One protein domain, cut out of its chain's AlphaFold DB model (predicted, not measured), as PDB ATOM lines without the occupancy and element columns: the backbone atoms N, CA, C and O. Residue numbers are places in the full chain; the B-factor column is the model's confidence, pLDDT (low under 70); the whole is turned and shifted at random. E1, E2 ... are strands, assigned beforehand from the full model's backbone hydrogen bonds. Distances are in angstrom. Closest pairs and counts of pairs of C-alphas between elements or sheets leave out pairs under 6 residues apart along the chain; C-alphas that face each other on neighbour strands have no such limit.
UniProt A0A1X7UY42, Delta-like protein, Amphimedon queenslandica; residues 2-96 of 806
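Overview. This is residues 2 to 96 of the 806 residues of the protein "Delta-like protein" of Amphimedon queenslandica (UniProt A0A1X7UY42). Little of this domain is regular structure: two long strand hairpins, E1 with E2 and E3 with E4, lie loosely and partly face to face, with unnamed stretches at both ends, residues 2 to 30 and 81 to 96. The printed part has 95 residues, no named helix and four named strands, E1 to E4 in chain order, in two antiparallel two-stranded sheets; the class is all strand, with 33 residues in named elements. It is loose, radius of gyration of the C-alphas 16.3 A, spanning 48 by 27 by 26 A.

Arrangement. E1, residues 31 to 38, and E2, residues 48 to 56, form an antiparallel hairpin; N 33 and O 54, 2.8 A apart, are within hydrogen-bond range. E3, residues 63 to 70, and E4, residues 73 to 80, form another, with N 66 and O 77 at 2.8 A. The closest C-alphas of E2 and E3, Phe 52 and Asn 68, are 7.5 A apart. E1 is apart from E3 and E4.

Along the chain. E1 begins at C-alpha 31 (23.901, -104.262, 68.090) and is 22.6 A long; E2 is 23.4 A, E3 22.9 A and E4 23.4 A, ending at C-alpha 80 (22.873, -99.684, 56.483).

Size, cuts and confidence. The farthest C-alphas, Lys 41 and Cys 96, are 48.6 A apart. The printed part has no cut. pLDDT is under 70 at residues 2 to 17, 26 to 30 and 57 to 62.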
ATOM      1  N   ALA A   2      36.740-118.660  49.423       54.69
ATOM      2  CA  ALA A   2      37.469-117.983  48.353       54.69
ATOM      3  C   ALA A   2      38.905-118.530  48.353       54.69
ATOM      4  O   ALA A   2      39.494-118.703  49.420       54.69
ATOM      5  N   GLN A   3      39.429-118.897  47.183       51.56
ATOM      6  CA  GLN A   3      40.627-119.731  47.066       51.56
ATOM      7  C   GLN A   3      41.706-118.996  46.259       51.56
ATOM      8  O   GLN A   3      41.458-118.591  45.129       51.56
ATOM      9  N   GLY A   4      42.901-118.836  46.836       52.81
ATOM     10  CA  GLY A   4      44.098-118.339  46.138       52.81
ATOM     11  C   GLY A   4      44.479-116.868  46.358       52.81
ATOM     12  O   GLY A   4      45.646-116.541  46.172       52.81
ATOM     13  N   ASN A   5      43.567-116.004  46.813       56.94
ATOM     14  CA  ASN A   5      43.868-114.594  47.112       56.94
ATOM     15  C   ASN A   5      44.098-114.340  48.612       56.94
ATOM     16  O   ASN A   5      43.455-114.964  49.453       56.94
ATOM     17  N   GLN A   6      44.974-113.379  48.933       63.12
ATOM     18  CA  GLN A   6      45.151-112.824  50.290       63.12
ATOM     19  C   GLN A   6      44.410-111.488  50.496       63.12
ATOM     20  O   GLN A   6      44.395-110.947  51.595       63.12
ATOM     21  N   THR A   7      43.778-110.956  49.447       66.06
ATOM     22  CA  THR A   7      43.005-109.710  49.478       66.06
ATOM     23  C   THR A   7      41.703-109.923  48.716       66.06
ATOM     24  O   THR A   7      41.718-110.444  47.597       66.06
ATOM     25  N   PHE A   8      40.581-109.521  49.311       68.31
ATOM     26  CA  PHE A   8      39.252-109.661  48.720       68.31
ATOM     27  C   PHE A   8      38.618-108.282  48.565       68.31
ATOM     28  O   PHE A   8      38.406-107.571  49.542       68.31
ATOM     29  N   THR A   9      38.336-107.898  47.324       65.50
ATOM     30  CA  THR A   9      37.545-106.710  46.990       65.50
ATOM     31  C   THR A   9      36.107-107.122  46.657       65.50
ATOM     32  O   THR A   9      35.770-108.307  46.680       65.50
ATOM     33  N   ASN A  10      35.249-106.150  46.337       59.62
ATOM     34  CA  ASN A  10      33.809-106.336  46.102       59.62
ATOM     35  C   ASN A  10      33.471-107.494  45.121       59.62
ATOM     36  O   ASN A  10      32.480-108.195  45.295       59.62
ATOM     37  N   THR A  11      34.337-107.778  44.142       55.22
ATOM     38  CA  THR A  11      34.161-108.852  43.145       55.22
ATOM     39  C   THR A  11      34.668-110.243  43.567       55.22
ATOM     40  O   THR A  11      34.570-111.180  42.776       55.22
ATOM     41  N   ALA A  12      35.231-110.413  44.773       54.09
ATOM     42  CA  ALA A  12      36.054-111.581  45.127       54.09
ATOM     43  C   ALA A  12      35.511-112.487  46.259       54.09
ATOM     44  O   ALA A  12      36.179-113.452  46.632       54.09
ATOM     45  N   PHE A  13      34.311-112.234  46.794       59.12
ATOM     46  CA  PHE A  13      33.738-112.991  47.929       59.12
ATOM     47  C   PHE A  13      33.170-114.391  47.581       59.12
ATOM     48  O   PHE A  13      32.636-115.096  48.445       59.12
ATOM     49  N   GLY A  14      33.336-114.851  46.337       61.94
ATOM     50  CA  GLY A  14      32.891-116.172  45.885       61.94
ATOM     51  C   GLY A  14      31.365-116.283  45.857       61.94
ATOM     52  O   GLY A  14      30.697-115.452  45.255       61.94
ATOM     53  N   ASN A  15      30.808-117.304  46.513       61.91
ATOM     54  CA  ASN A  15      29.358-117.557  46.536       61.91
ATOM     55  C   ASN A  15      28.587-116.719  47.579       61.91
ATOM     56  O   ASN A  15      27.400-116.964  47.781       61.91
ATOM     57  N   LEU A  16      29.240-115.794  48.293       63.34
ATOM     58  CA  LEU A  16      28.561-114.927  49.257       63.34
ATOM     59  C   LEU A  16      27.987-113.703  48.529       63.34
ATOM     60  O   LEU A  16      28.713-113.022  47.808       63.34
ATOM     61  N   ALA A  17      26.694-113.430  48.709       66.25
ATOM     62  CA  ALA A  17      26.062-112.243  48.140       66.25
ATOM     63  C   ALA A  17      26.616-110.965  48.789       66.25
ATOM     64  O   ALA A  17      26.860-110.943  49.994       66.25
ATOM     65  N   ASN A  18      26.782-109.904  47.996       71.44
ATOM     66  CA  ASN A  18      27.134-108.574  48.482       71.44
ATOM     67  C   ASN A  18      26.161-107.544  47.868       71.44
ATOM     68  O   ASN A  18      26.080-107.489  46.638       71.44
ATOM     69  N   PRO A  19      25.415-106.749  48.662       75.06
ATOM     70  CA  PRO A  19      25.350-106.755  50.128       75.06
ATOM     71  C   PRO A  19      24.783-108.057  50.720       75.06
ATOM     72  O   PRO A  19      24.026-108.783  50.074       75.06
ATOM     73  N   ILE A  20      25.150-108.330  51.975       80.56
ATOM     74  CA  ILE A  20      24.586-109.412  52.791       80.56
ATOM     75  C   ILE A  20      23.351-108.866  53.516       80.56
ATOM     76  O   ILE A  20      23.439-107.852  54.204       80.56
ATOM     77  N   TYR A  21      22.215-109.555  53.414       80.94
ATOM     78  CA  TYR A  21      20.995-109.208  54.151       80.94
ATOM     79  C   TYR A  21      20.848-110.100  55.388       80.94
ATOM     80  O   TYR A  21      20.879-111.327  55.277       80.94
ATOM     81  N   ILE A  22      20.681-109.487  56.563       80.12
ATOM     82  CA  ILE A  22      20.504-110.173  57.851       80.12
ATOM     83  C   ILE A  22      19.270-109.586  58.540       80.12
ATOM     84  O   ILE A  22      19.232-108.395  58.838       80.12
ATOM     85  N   ASN A  23      18.274-110.425  58.823       79.94
ATOM     86  CA  ASN A  23      17.084-110.010  59.564       79.94
ATOM     87  C   ASN A  23      17.379-110.033  61.071       79.94
ATOM     88  O   ASN A  23      17.707-111.086  61.619       79.94
ATOM     89  N   VAL A  24      17.239-108.886  61.738       76.31
ATOM     90  CA  VAL A  24      17.472-108.720  63.183       76.31
ATOM     91  C   VAL A  24      16.132-108.450  63.889       76.31
ATOM     92  O   VAL A  24      15.387-107.590  63.418       76.31
ATOM     93  N   PRO A  25      15.785-109.143  64.995       76.06
ATOM     94  CA  PRO A  25      14.537-108.893  65.720       76.06
ATOM     95  C   PRO A  25      14.506-107.497  66.356       76.06
ATOM     96  O   PRO A  25      15.382-107.170  67.151       76.06
ATOM     97  N   ALA A  26      13.485-106.699  66.034       68.12
ATOM     98  CA  ALA A  26      13.261-105.352  66.565       68.12
ATOM     99  C   ALA A  26      12.204-105.339  67.698       68.12
ATOM    100  O   ALA A  26      11.368-106.246  67.750       68.12
ATOM    101  N   PRO A  27      12.184-104.314  68.578       66.81
ATOM    102  CA  PRO A  27      13.121-103.190  68.661       66.81
ATOM    103  C   PRO A  27      14.409-103.538  69.427       66.81
ATOM    104  O   PRO A  27      14.396-104.321  70.375       66.81
ATOM    105  N   PHE A  28      15.515-102.893  69.055       66.69
ATOM    106  CA  PHE A  28      16.803-102.957  69.753       66.69
ATOM    107  C   PHE A  28      17.421-101.558  69.862       66.69
ATOM    108  O   PHE A  28      17.137-100.685  69.046       66.69
ATOM    109  N   THR A  29      18.267-101.344  70.870       63.72
ATOM    110  CA  THR A  29      18.972-100.067  71.112       63.72
ATOM    111  C   THR A  29      20.477-100.140  70.849       63.72
ATOM    112  O   THR A  29      21.137 -99.107  70.783       63.72
ATOM    113  N   GLN A  30      21.028-101.347  70.708       69.94
ATOM    114  CA  GLN A  30      22.444-101.599  70.462       69.94
ATOM    115  C   GLN A  30      22.594-102.927  69.711       69.94
ATOM    116  O   GLN A  30      21.864-103.880  69.997       69.94
ATOM    117  N   VAL A  31      23.550-103.011  68.784       73.62
ATOM    118  CA  VAL A  31      23.901-104.262  68.090       73.62
ATOM    119  C   VAL A  31      25.370-104.577  68.334       73.62
ATOM    120  O   VAL A  31      26.231-103.717  68.160       73.62
ATOM    121  N   LYS A  32      25.668-105.826  68.704       81.38
ATOM    122  CA  LYS A  32      27.033-106.353  68.700       81.38
ATOM    123  C   LYS A  32      27.294-107.063  67.376       81.38
ATOM    124  O   LYS A  32      26.616-108.040  67.057       81.38
ATOM    125  N   GLN A  33      28.287-106.592  66.638       80.75
ATOM    126  CA  GLN A  33      28.756-107.200  65.397       80.75
ATOM    127  C   GLN A  33      29.939-108.137  65.679       80.75
ATOM    128  O   GLN A  33      30.685-107.940  66.642       80.75
ATOM    129  N   LEU A  34      30.087-109.179  64.857       85.38
ATOM    130  CA  LEU A  34      31.106-110.217  65.013       85.38
ATOM    131  C   LEU A  34      31.514-110.767  63.640       85.38
ATOM    132  O   LEU A  34      30.736-111.471  62.995       85.38
ATOM    133  N   PHE A  35      32.750-110.494  63.222       84.62
ATOM    134  CA  PHE A  35      33.343-111.040  62.000       84.62
ATOM    135  C   PHE A  35      34.482-111.994  62.361       84.62
ATOM    136  O   PHE A  35      35.517-111.572  62.876       84.62
ATOM    137  N   GLN A  36      34.302-113.285  62.074       86.56
ATOM    138  CA  GLN A  36      35.298-114.329  62.323       86.56
ATOM    139  C   GLN A  36      35.826-114.901  61.003       86.56
ATOM    140  O   GLN A  36      35.080-115.463  60.200       86.56
ATOM    141  N   PHE A  37      37.135-114.781  60.793       82.88
ATOM    142  CA  PHE A  37      37.835-115.294  59.618       82.88
ATOM    143  C   PHE A  37      38.542-116.598  59.976       82.88
ATOM    144  O   PHE A  37      39.382-116.619  60.873       82.88
ATOM    145  N   PHE A  38      38.238-117.683  59.262       82.88
ATOM    146  CA  PHE A  38      38.777-119.018  59.530       82.88
ATOM    147  C   PHE A  38      39.616-119.549  58.364       82.88
ATOM    148  O   PHE A  38      39.252-119.399  57.196       82.88
ATOM    149  N   LEU A  39      40.713-120.241  58.679       81.81
ATOM    150  CA  LEU A  39      41.528-120.945  57.692       81.81
ATOM    151  C   LEU A  39      40.927-122.331  57.439       81.81
ATOM    152  O   LEU A  39      41.167-123.266  58.200       81.81
ATOM    153  N   TYR A  40      40.164-122.472  56.358       76.69
ATOM    154  CA  TYR A  40      39.596-123.758  55.954       76.69
ATOM    155  C   TYR A  40      40.703-124.769  55.594       76.69
ATOM    156  O   TYR A  40      41.400-124.596  54.592       76.69
ATOM    157  N   LYS A  41      40.851-125.831  56.399       77.81
ATOM    158  CA  LYS A  41      41.724-126.986  56.106       77.81
ATOM    159  C   LYS A  41      40.914-128.243  55.787       77.81
ATOM    160  O   LYS A  41      41.253-128.973  54.862       77.81
ATOM    161  N   SER A  42      39.842-128.477  56.539       78.69
ATOM    162  CA  SER A  42      38.837-129.520  56.301       78.69
ATOM    163  C   SER A  42      37.508-129.112  56.949       78.69
ATOM    164  O   SER A  42      37.450-128.100  57.647       78.69
ATOM    165  N   ALA A  43      36.448-129.903  56.755       72.56
ATOM    166  CA  ALA A  43      35.167-129.692  57.436       72.56
ATOM    167  C   ALA A  43      35.324-129.649  58.971       72.56
ATOM    168  O   ALA A  43      34.766-128.772  59.622       72.56
ATOM    169  N   ASP A  44      36.154-130.537  59.526       83.06
ATOM    170  CA  ASP A  44      36.419-130.655  60.968       83.06
ATOM    171  C   ASP A  44      37.571-129.754  61.461       83.06
ATOM    172  O   ASP A  44      37.931-129.783  62.638       83.06
ATOM    173  N   SER A  45      38.210-128.979  60.573       84.50
ATOM    174  CA  SER A  45      39.387-128.168  60.904       84.50
ATOM    175  C   SER A  45      39.336-126.794  60.240       84.50
ATOM    176  O   SER A  45      39.807-126.583  59.117       84.50
ATOM    177  N   MET A  46      38.782-125.842  60.992       84.00
ATOM    178  CA  MET A  46      38.708-124.423  60.643       84.00
ATOM    179  C   MET A  46      39.279-123.568  61.792       84.00
ATOM    180  O   MET A  46      38.518-122.968  62.545       84.00
ATOM    181  N   PRO A  47      40.609-123.541  62.005       86.88
ATOM    182  CA  PRO A  47      41.217-122.646  62.989       86.88
ATOM    183  C   PRO A  47      40.956-121.168  62.657       86.88
ATOM    184  O   PRO A  47      41.060-120.749  61.501       86.88
ATOM    185  N   LEU A  48      40.643-120.381  63.689       85.69
ATOM    186  CA  LEU A  48      40.446-118.933  63.606       85.69
ATOM    187  C   LEU A  48      41.759-118.236  63.206       85.69
ATOM    188  O   LEU A  48      42.811-118.505  63.782       85.69
ATOM    189  N   ILE A  49      41.678-117.338  62.226       84.69
ATOM    190  CA  ILE A  49      42.752-116.426  61.805       84.69
ATOM    191  C   ILE A  49      42.640-115.127  62.606       84.69
ATOM    192  O   ILE A  49      43.605-114.683  63.222       84.69
ATOM    193  N   LYS A  50      41.450-114.515  62.575       86.50
ATOM    194  CA  LYS A  50      41.176-113.205  63.163       86.50
ATOM    195  C   LYS A  50      39.693-113.074  63.496       86.50
ATOM    196  O   LYS A  50      38.839-113.539  62.745       86.50
ATOM    197  N   GLU A  51      39.416-112.407  64.607       88.62
ATOM    198  CA  GLU A  51      38.095-111.923  64.989       88.62
ATOM    199  C   GLU A  51      38.116-110.389  65.049       88.62
ATOM    200  O   GLU A  51      39.079-109.804  65.561       88.62
ATOM    201  N   PHE A  52      37.053-109.765  64.546       84.75
ATOM    202  CA  PHE A  52      36.700-108.369  64.799       84.75
ATOM    203  C   PHE A  52      35.331-108.335  65.487       84.75
ATOM    204  O   PHE A  52      34.424-109.081  65.112       84.75
ATOM    205  N   THR A  53      35.200-107.491  66.507       84.44
ATOM    206  CA  THR A  53      34.002-107.349  67.339       84.44
ATOM    207  C   THR A  53      33.783-105.867  67.611       84.44
ATOM    208  O   THR A  53      34.700-105.207  68.094       84.44
ATOM    209  N   GLU A  54      32.571-105.370  67.378       80.75
ATOM    210  CA  GLU A  54      32.228-103.955  67.572       80.75
ATOM    211  C   GLU A  54      30.807-103.819  68.153       80.75
ATOM    212  O   GLU A  54      29.940-104.656  67.892       80.75
ATOM    213  N   ASN A  55      30.577-102.810  69.001       75.62
ATOM    214  CA  ASN A  55      29.290-102.558  69.663       75.62
ATOM    215  C   ASN A  55      28.738-101.216  69.178       75.62
ATOM    216  O   ASN A  55      29.304-100.176  69.507       75.62
ATOM    217  N   LEU A  56      27.624-101.235  68.450       70.25
ATOM    218  CA  LEU A  56      27.140-100.079  67.703       70.25
ATOM    219  C   LEU A  56      25.815 -99.535  68.265       70.25
ATOM    220  O   LEU A  56      24.890-100.306  68.539       70.25
ATOM    221  N   TYR A  57      25.735 -98.210  68.419       65.50
ATOM    222  CA  TYR A  57      24.525 -97.443  68.746       65.50
ATOM    223  C   TYR A  57      24.119 -96.657  67.499       65.50
ATOM    224  O   TYR A  57      24.926 -95.886  66.995       65.50
ATOM    225  N   ILE A  58      22.910 -96.882  66.981       59.22
ATOM    226  CA  ILE A  58      22.656 -96.710  65.544       59.22
ATOM    227  C   ILE A  58      21.413 -95.842  65.281       59.22
ATOM    228  O   ILE A  58      20.326 -96.219  65.730       59.22
ATOM    229  N   PRO A  59      21.515 -94.740  64.514       58.81
ATOM    230  CA  PRO A  59      20.361 -94.100  63.886       58.81
ATOM    231  C   PRO A  59      19.907 -94.899  62.649       58.81
ATOM    232  O   PRO A  59      20.717 -95.326  61.828       58.81
ATOM    233  N   LEU A  60      18.600 -95.122  62.489       62.03
ATOM    234  CA  LEU A  60      18.080 -95.811  61.302       62.03
ATOM    235  C   LEU A  60      18.159 -94.939  60.043       62.03
ATOM    236  O   LEU A  60      17.845 -93.753  60.081       62.03
ATOM    237  N   GLY A  61      18.461 -95.572  58.906       62.78
ATOM    238  CA  GLY A  61      18.504 -94.943  57.582       62.78
ATOM    239  C   GLY A  61      19.912 -94.593  57.102       62.78
ATOM    240  O   GLY A  61      20.181 -94.717  55.905       62.78
ATOM    241  N   ASP A  62      20.816 -94.243  58.017       64.94
ATOM    242  CA  ASP A  62      22.209 -93.940  57.694       64.94
ATOM    243  C   ASP A  62      23.015 -95.200  57.329       64.94
ATOM    244  O   ASP A  62      22.640 -96.341  57.624       64.94
ATOM    245  N   THR A  63      24.125 -94.984  56.619       76.69
ATOM    246  CA  THR A  63      25.103 -96.023  56.266       76.69
ATOM    247  C   THR A  63      26.440 -95.649  56.874       76.69
ATOM    248  O   THR A  63      27.017 -94.632  56.497       76.69
ATOM    249  N   GLU A  64      26.929 -96.469  57.796       78.31
ATOM    250  CA  GLU A  64      28.215 -96.255  58.459       78.31
ATOM    251  C   GLU A  64      29.295 -97.126  57.798       78.31
ATOM    252  O   GLU A  64      29.041 -98.282  57.438       78.31
ATOM    253  N   GLU A  65      30.490 -96.557  57.600       83.69
ATOM    254  CA  GLU A  65      31.667 -97.236  57.036       83.69
ATOM    255  C   GLU A  65      32.710 -97.495  58.131       83.69
ATOM    256  O   GLU A  65      33.082 -96.595  58.885       83.69
ATOM    257  N   PHE A  66      33.210 -98.728  58.196       84.00
ATOM    258  CA  PHE A  66      34.092 -99.226  59.249       84.00
ATOM    259  C   PHE A  66      35.411 -99.718  58.662       84.00
ATOM    260  O   PHE A  66      35.429-100.550  57.751       84.00
ATOM    261  N   TYR A  67      36.514 -99.236  59.233       86.31
ATOM    262  CA  TYR A  67      37.882 -99.580  58.852       86.31
ATOM    263  C   TYR A  67      38.606-100.178  60.062       86.31
ATOM    264  O   TYR A  67      39.200 -99.459  60.865       86.31
ATOM    265  N   ASN A  68      38.553-101.501  60.211       83.00
ATOM    266  CA  ASN A  68      39.238-102.210  61.289       83.00
ATOM    267  C   ASN A  68      40.578-102.765  60.763       83.00
ATOM    268  O   ASN A  68      40.580-103.588  59.850       83.00
ATOM    269  N   GLU A  69      41.719-102.374  61.338       82.56
ATOM    270  CA  GLU A  69      43.038-102.943  61.006       82.56
ATOM    271  C   GLU A  69      43.780-103.372  62.277       82.56
ATOM    272  O   GLU A  69      44.106-102.550  63.130       82.56
ATOM    273  N   GLU A  70      44.073-104.669  62.401       76.81
ATOM    274  CA  GLU A  70      44.834-105.223  63.524       76.81
ATOM    275  C   GLU A  70      45.690-106.417  63.081       76.81
ATOM    276  O   GLU A  70      45.224-107.302  62.362       76.81
ATOM    277  N   ASN A  71      46.930-106.497  63.578       74.50
ATOM    278  CA  ASN A  71      47.847-107.628  63.359       74.50
ATOM    279  C   ASN A  71      48.006-108.031  61.876       74.50
ATOM    280  O   ASN A  71      48.009-109.217  61.546       74.50
ATOM    281  N   PHE A  72      48.155-107.036  60.992       76.94
ATOM    282  CA  PHE A  72      48.293-107.191  59.533       76.94
ATOM    283  C   PHE A  72      47.065-107.788  58.817       76.94
ATOM    284  O   PHE A  72      47.169-108.210  57.666       76.94
ATOM    285  N   VAL A  73      45.899-107.805  59.471       80.06
ATOM    286  CA  VAL A  73      44.606-108.122  58.854       80.06
ATOM    287  C   VAL A  73      43.736-106.870  58.896       80.06
ATOM    288  O   VAL A  73      43.512-106.309  59.970       80.06
ATOM    289  N   SER A  74      43.224-106.453  57.740       82.69
ATOM    290  CA  SER A  74      42.298-105.330  57.611       82.69
ATOM    291  C   SER A  74      40.933-105.770  57.079       82.69
ATOM    292  O   SER A  74      40.823-106.651  56.223       82.69
ATOM    293  N   LEU A  75      39.887-105.141  57.609       84.56
ATOM    294  CA  LEU A  75      38.500-105.263  57.182       84.56
ATOM    295  C   LEU A  75      37.953-103.852  56.948       84.56
ATOM    296  O   LEU A  75      37.848-103.060  57.880       84.56
ATOM    297  N   HIS A  76      37.588-103.559  55.703       86.50
ATOM    298  CA  HIS A  76      36.796-102.387  55.347       86.50
ATOM    299  C   HIS A  76      35.409-102.867  54.911       86.50
ATOM    300  O   HIS A  76      35.305-103.707  54.012       86.50
ATOM    301  N   HIS A  77      34.361-102.381  55.573       83.50
ATOM    302  CA  HIS A  77      32.974-102.753  55.295       83.50
ATOM    303  C   HIS A  77      32.011-101.609  55.637       83.50
ATOM    304  O   HIS A  77      32.380-100.684  56.353       83.50
ATOM    305  N   SER A  78      30.777-101.673  55.138       85.12
ATOM    306  CA  SER A  78      29.731-100.696  55.448       85.12
ATOM    307  C   SER A  78      28.393-101.374  55.719       85.12
ATOM    308  O   SER A  78      28.119-102.462  55.201       85.12
ATOM    309  N   ILE A  79      27.579-100.765  56.585       79.50
ATOM    310  CA  ILE A  79      26.304-101.333  57.039       79.50
ATOM    311  C   ILE A  79      25.232-100.239  57.062       79.50
ATOM    312  O   ILE A  79      25.434 -99.167  57.626       79.50
ATOM    313  N   THR A  80      24.073-100.534  56.466       82.06
ATOM    314  CA  THR A  80      22.873 -99.684  56.483       82.06
ATOM    315  C   THR A  80      21.768-100.384  57.267       82.06
ATOM    316  O   THR A  80      21.371-101.494  56.905       82.06
ATOM    317  N   TYR A  81      21.206 -99.733  58.284       78.31
ATOM    318  CA  TYR A  81      20.075-100.285  59.036       78.31
ATOM    319  C   TYR A  81      18.746 -99.752  58.493       78.31
ATOM    320  O   TYR A  81      18.542 -98.545  58.361       78.31
ATOM    321  N   ARG A  82      17.835-100.673  58.153       79.88
ATOM    322  CA  ARG A  82      16.520-100.394  57.556       79.88
ATOM    323  C   ARG A  82      15.455-101.260  58.216       79.88
ATOM    324  O   ARG A  82      15.728-102.408  58.563       79.88
ATOM    325  N   CYS A  83      14.243-100.732  58.343       82.06
ATOM    326  CA  CYS A  83      13.102-101.525  58.783       82.06
ATOM    327  C   CYS A  83      12.653-102.511  57.700       82.06
ATOM    328  O   CYS A  83      12.802-102.253  56.506       82.06
ATOM    329  N   SER A  84      12.090-103.642  58.128       83.12
ATOM    330  CA  SER A  84      11.369-104.559  57.240       83.12
ATOM    331  C   SER A  84      10.073-103.920  56.731       83.12
ATOM    332  O   SER A  84       9.542-103.006  57.360       83.12
ATOM    333  N   ASP A  85       9.538-104.430  55.620       85.75
ATOM    334  CA  ASP A  85       8.328-103.901  54.984       85.75
ATOM    335  C   ASP A  85       7.184-103.673  55.985       85.75
ATOM    336  O   ASP A  85       6.811-104.579  56.737       85.75
ATOM    337  N   ASN A  86       6.554-102.496  55.915       87.50
ATOM    338  CA  ASN A  86       5.462-102.042  56.792       87.50
ATOM    339  C   ASN A  86       5.874-101.707  58.248       87.50
ATOM    340  O   ASN A  86       4.995-101.435  59.065       87.50
ATOM    341  N   TYR A  87       7.169-101.689  58.589       85.56
ATOM    342  CA  TYR A  87       7.670-101.170  59.870       85.56
ATOM    343  C   TYR A  87       8.366 -99.811  59.703       85.56
ATOM    344  O   TYR A  87       9.095 -99.582  58.740       85.56
ATOM    345  N   TYR A  88       8.148 -98.923  60.672       83.38
ATOM    346  CA  TYR A  88       8.548 -97.515  60.659       83.38
ATOM    347  C   TYR A  88       8.998 -97.047  62.055       83.38
ATOM    348  O   TYR A  88       9.014 -97.831  63.013       83.38
ATOM    349  N   HIS A  89       9.302 -95.747  62.165       76.38
ATOM    350  CA  HIS A  89       9.850 -95.063  63.342       76.38
ATOM    351  C   HIS A  89      11.316 -95.440  63.636       76.38
ATOM    352  O   HIS A  89      11.817 -96.457  63.158       76.38
ATOM    353  N   GLY A  90      12.027 -94.613  64.417       70.62
ATOM    354  CA  GLY A  90      13.495 -94.645  64.603       70.62
ATOM    355  C   GLY A  90      14.095 -95.895  65.274       70.62
ATOM    356  O   GLY A  90      15.278 -95.918  65.588       70.62
ATOM    357  N   ASN A  91      13.284 -96.923  65.502       73.81
ATOM    358  CA  ASN A  91      13.610 -98.214  66.113       73.81
ATOM    359  C   ASN A  91      12.787 -99.378  65.504       73.81
ATOM    360  O   ASN A  91      12.722-100.458  66.096       73.81
ATOM    361  N   CYS A  92      12.116 -99.150  64.366       81.31
ATOM    362  CA  CYS A  92      11.208-100.088  63.697       81.31
ATOM    363  C   CYS A  92      10.047-100.619  64.562       81.31
ATOM    364  O   CYS A  92       9.555-101.716  64.308       81.31
ATOM    365  N   SER A  93       9.598 -99.884  65.591       82.00
ATOM    366  CA  SER A  93       8.530-100.360  66.487       82.00
ATOM    367  C   SER A  93       7.104-100.080  66.000       82.00
ATOM    368  O   SER A  93       6.163-100.601  66.594       82.00
ATOM    369  N   VAL A  94       6.915 -99.253  64.967       84.81
ATOM    370  CA  VAL A  94       5.579 -98.878  64.471       84.81
ATOM    371  C   VAL A  94       5.237 -99.704  63.236       84.81
ATOM    372  O   VAL A  94       5.832 -99.508  62.181       84.81
ATOM    373  N   TYR A  95       4.273-100.620  63.356       87.56
ATOM    374  CA  TYR A  95       3.726-101.344  62.207       87.56
ATOM    375  C   TYR A  95       2.579-100.553  61.572       87.56
ATOM    376  O   TYR A  95       1.563-100.297  62.221       87.56
ATOM    377  N   CYS A  96       2.716-100.216  60.292       89.50
ATOM    378  CA  CYS A  96       1.662 -99.608  59.492       89.50
ATOM    379  C   CYS A  96       1.679-100.214  58.092       89.50
ATOM    380  O   CYS A  96       2.676-100.155  57.384       89.50
TER     381      CYS A  96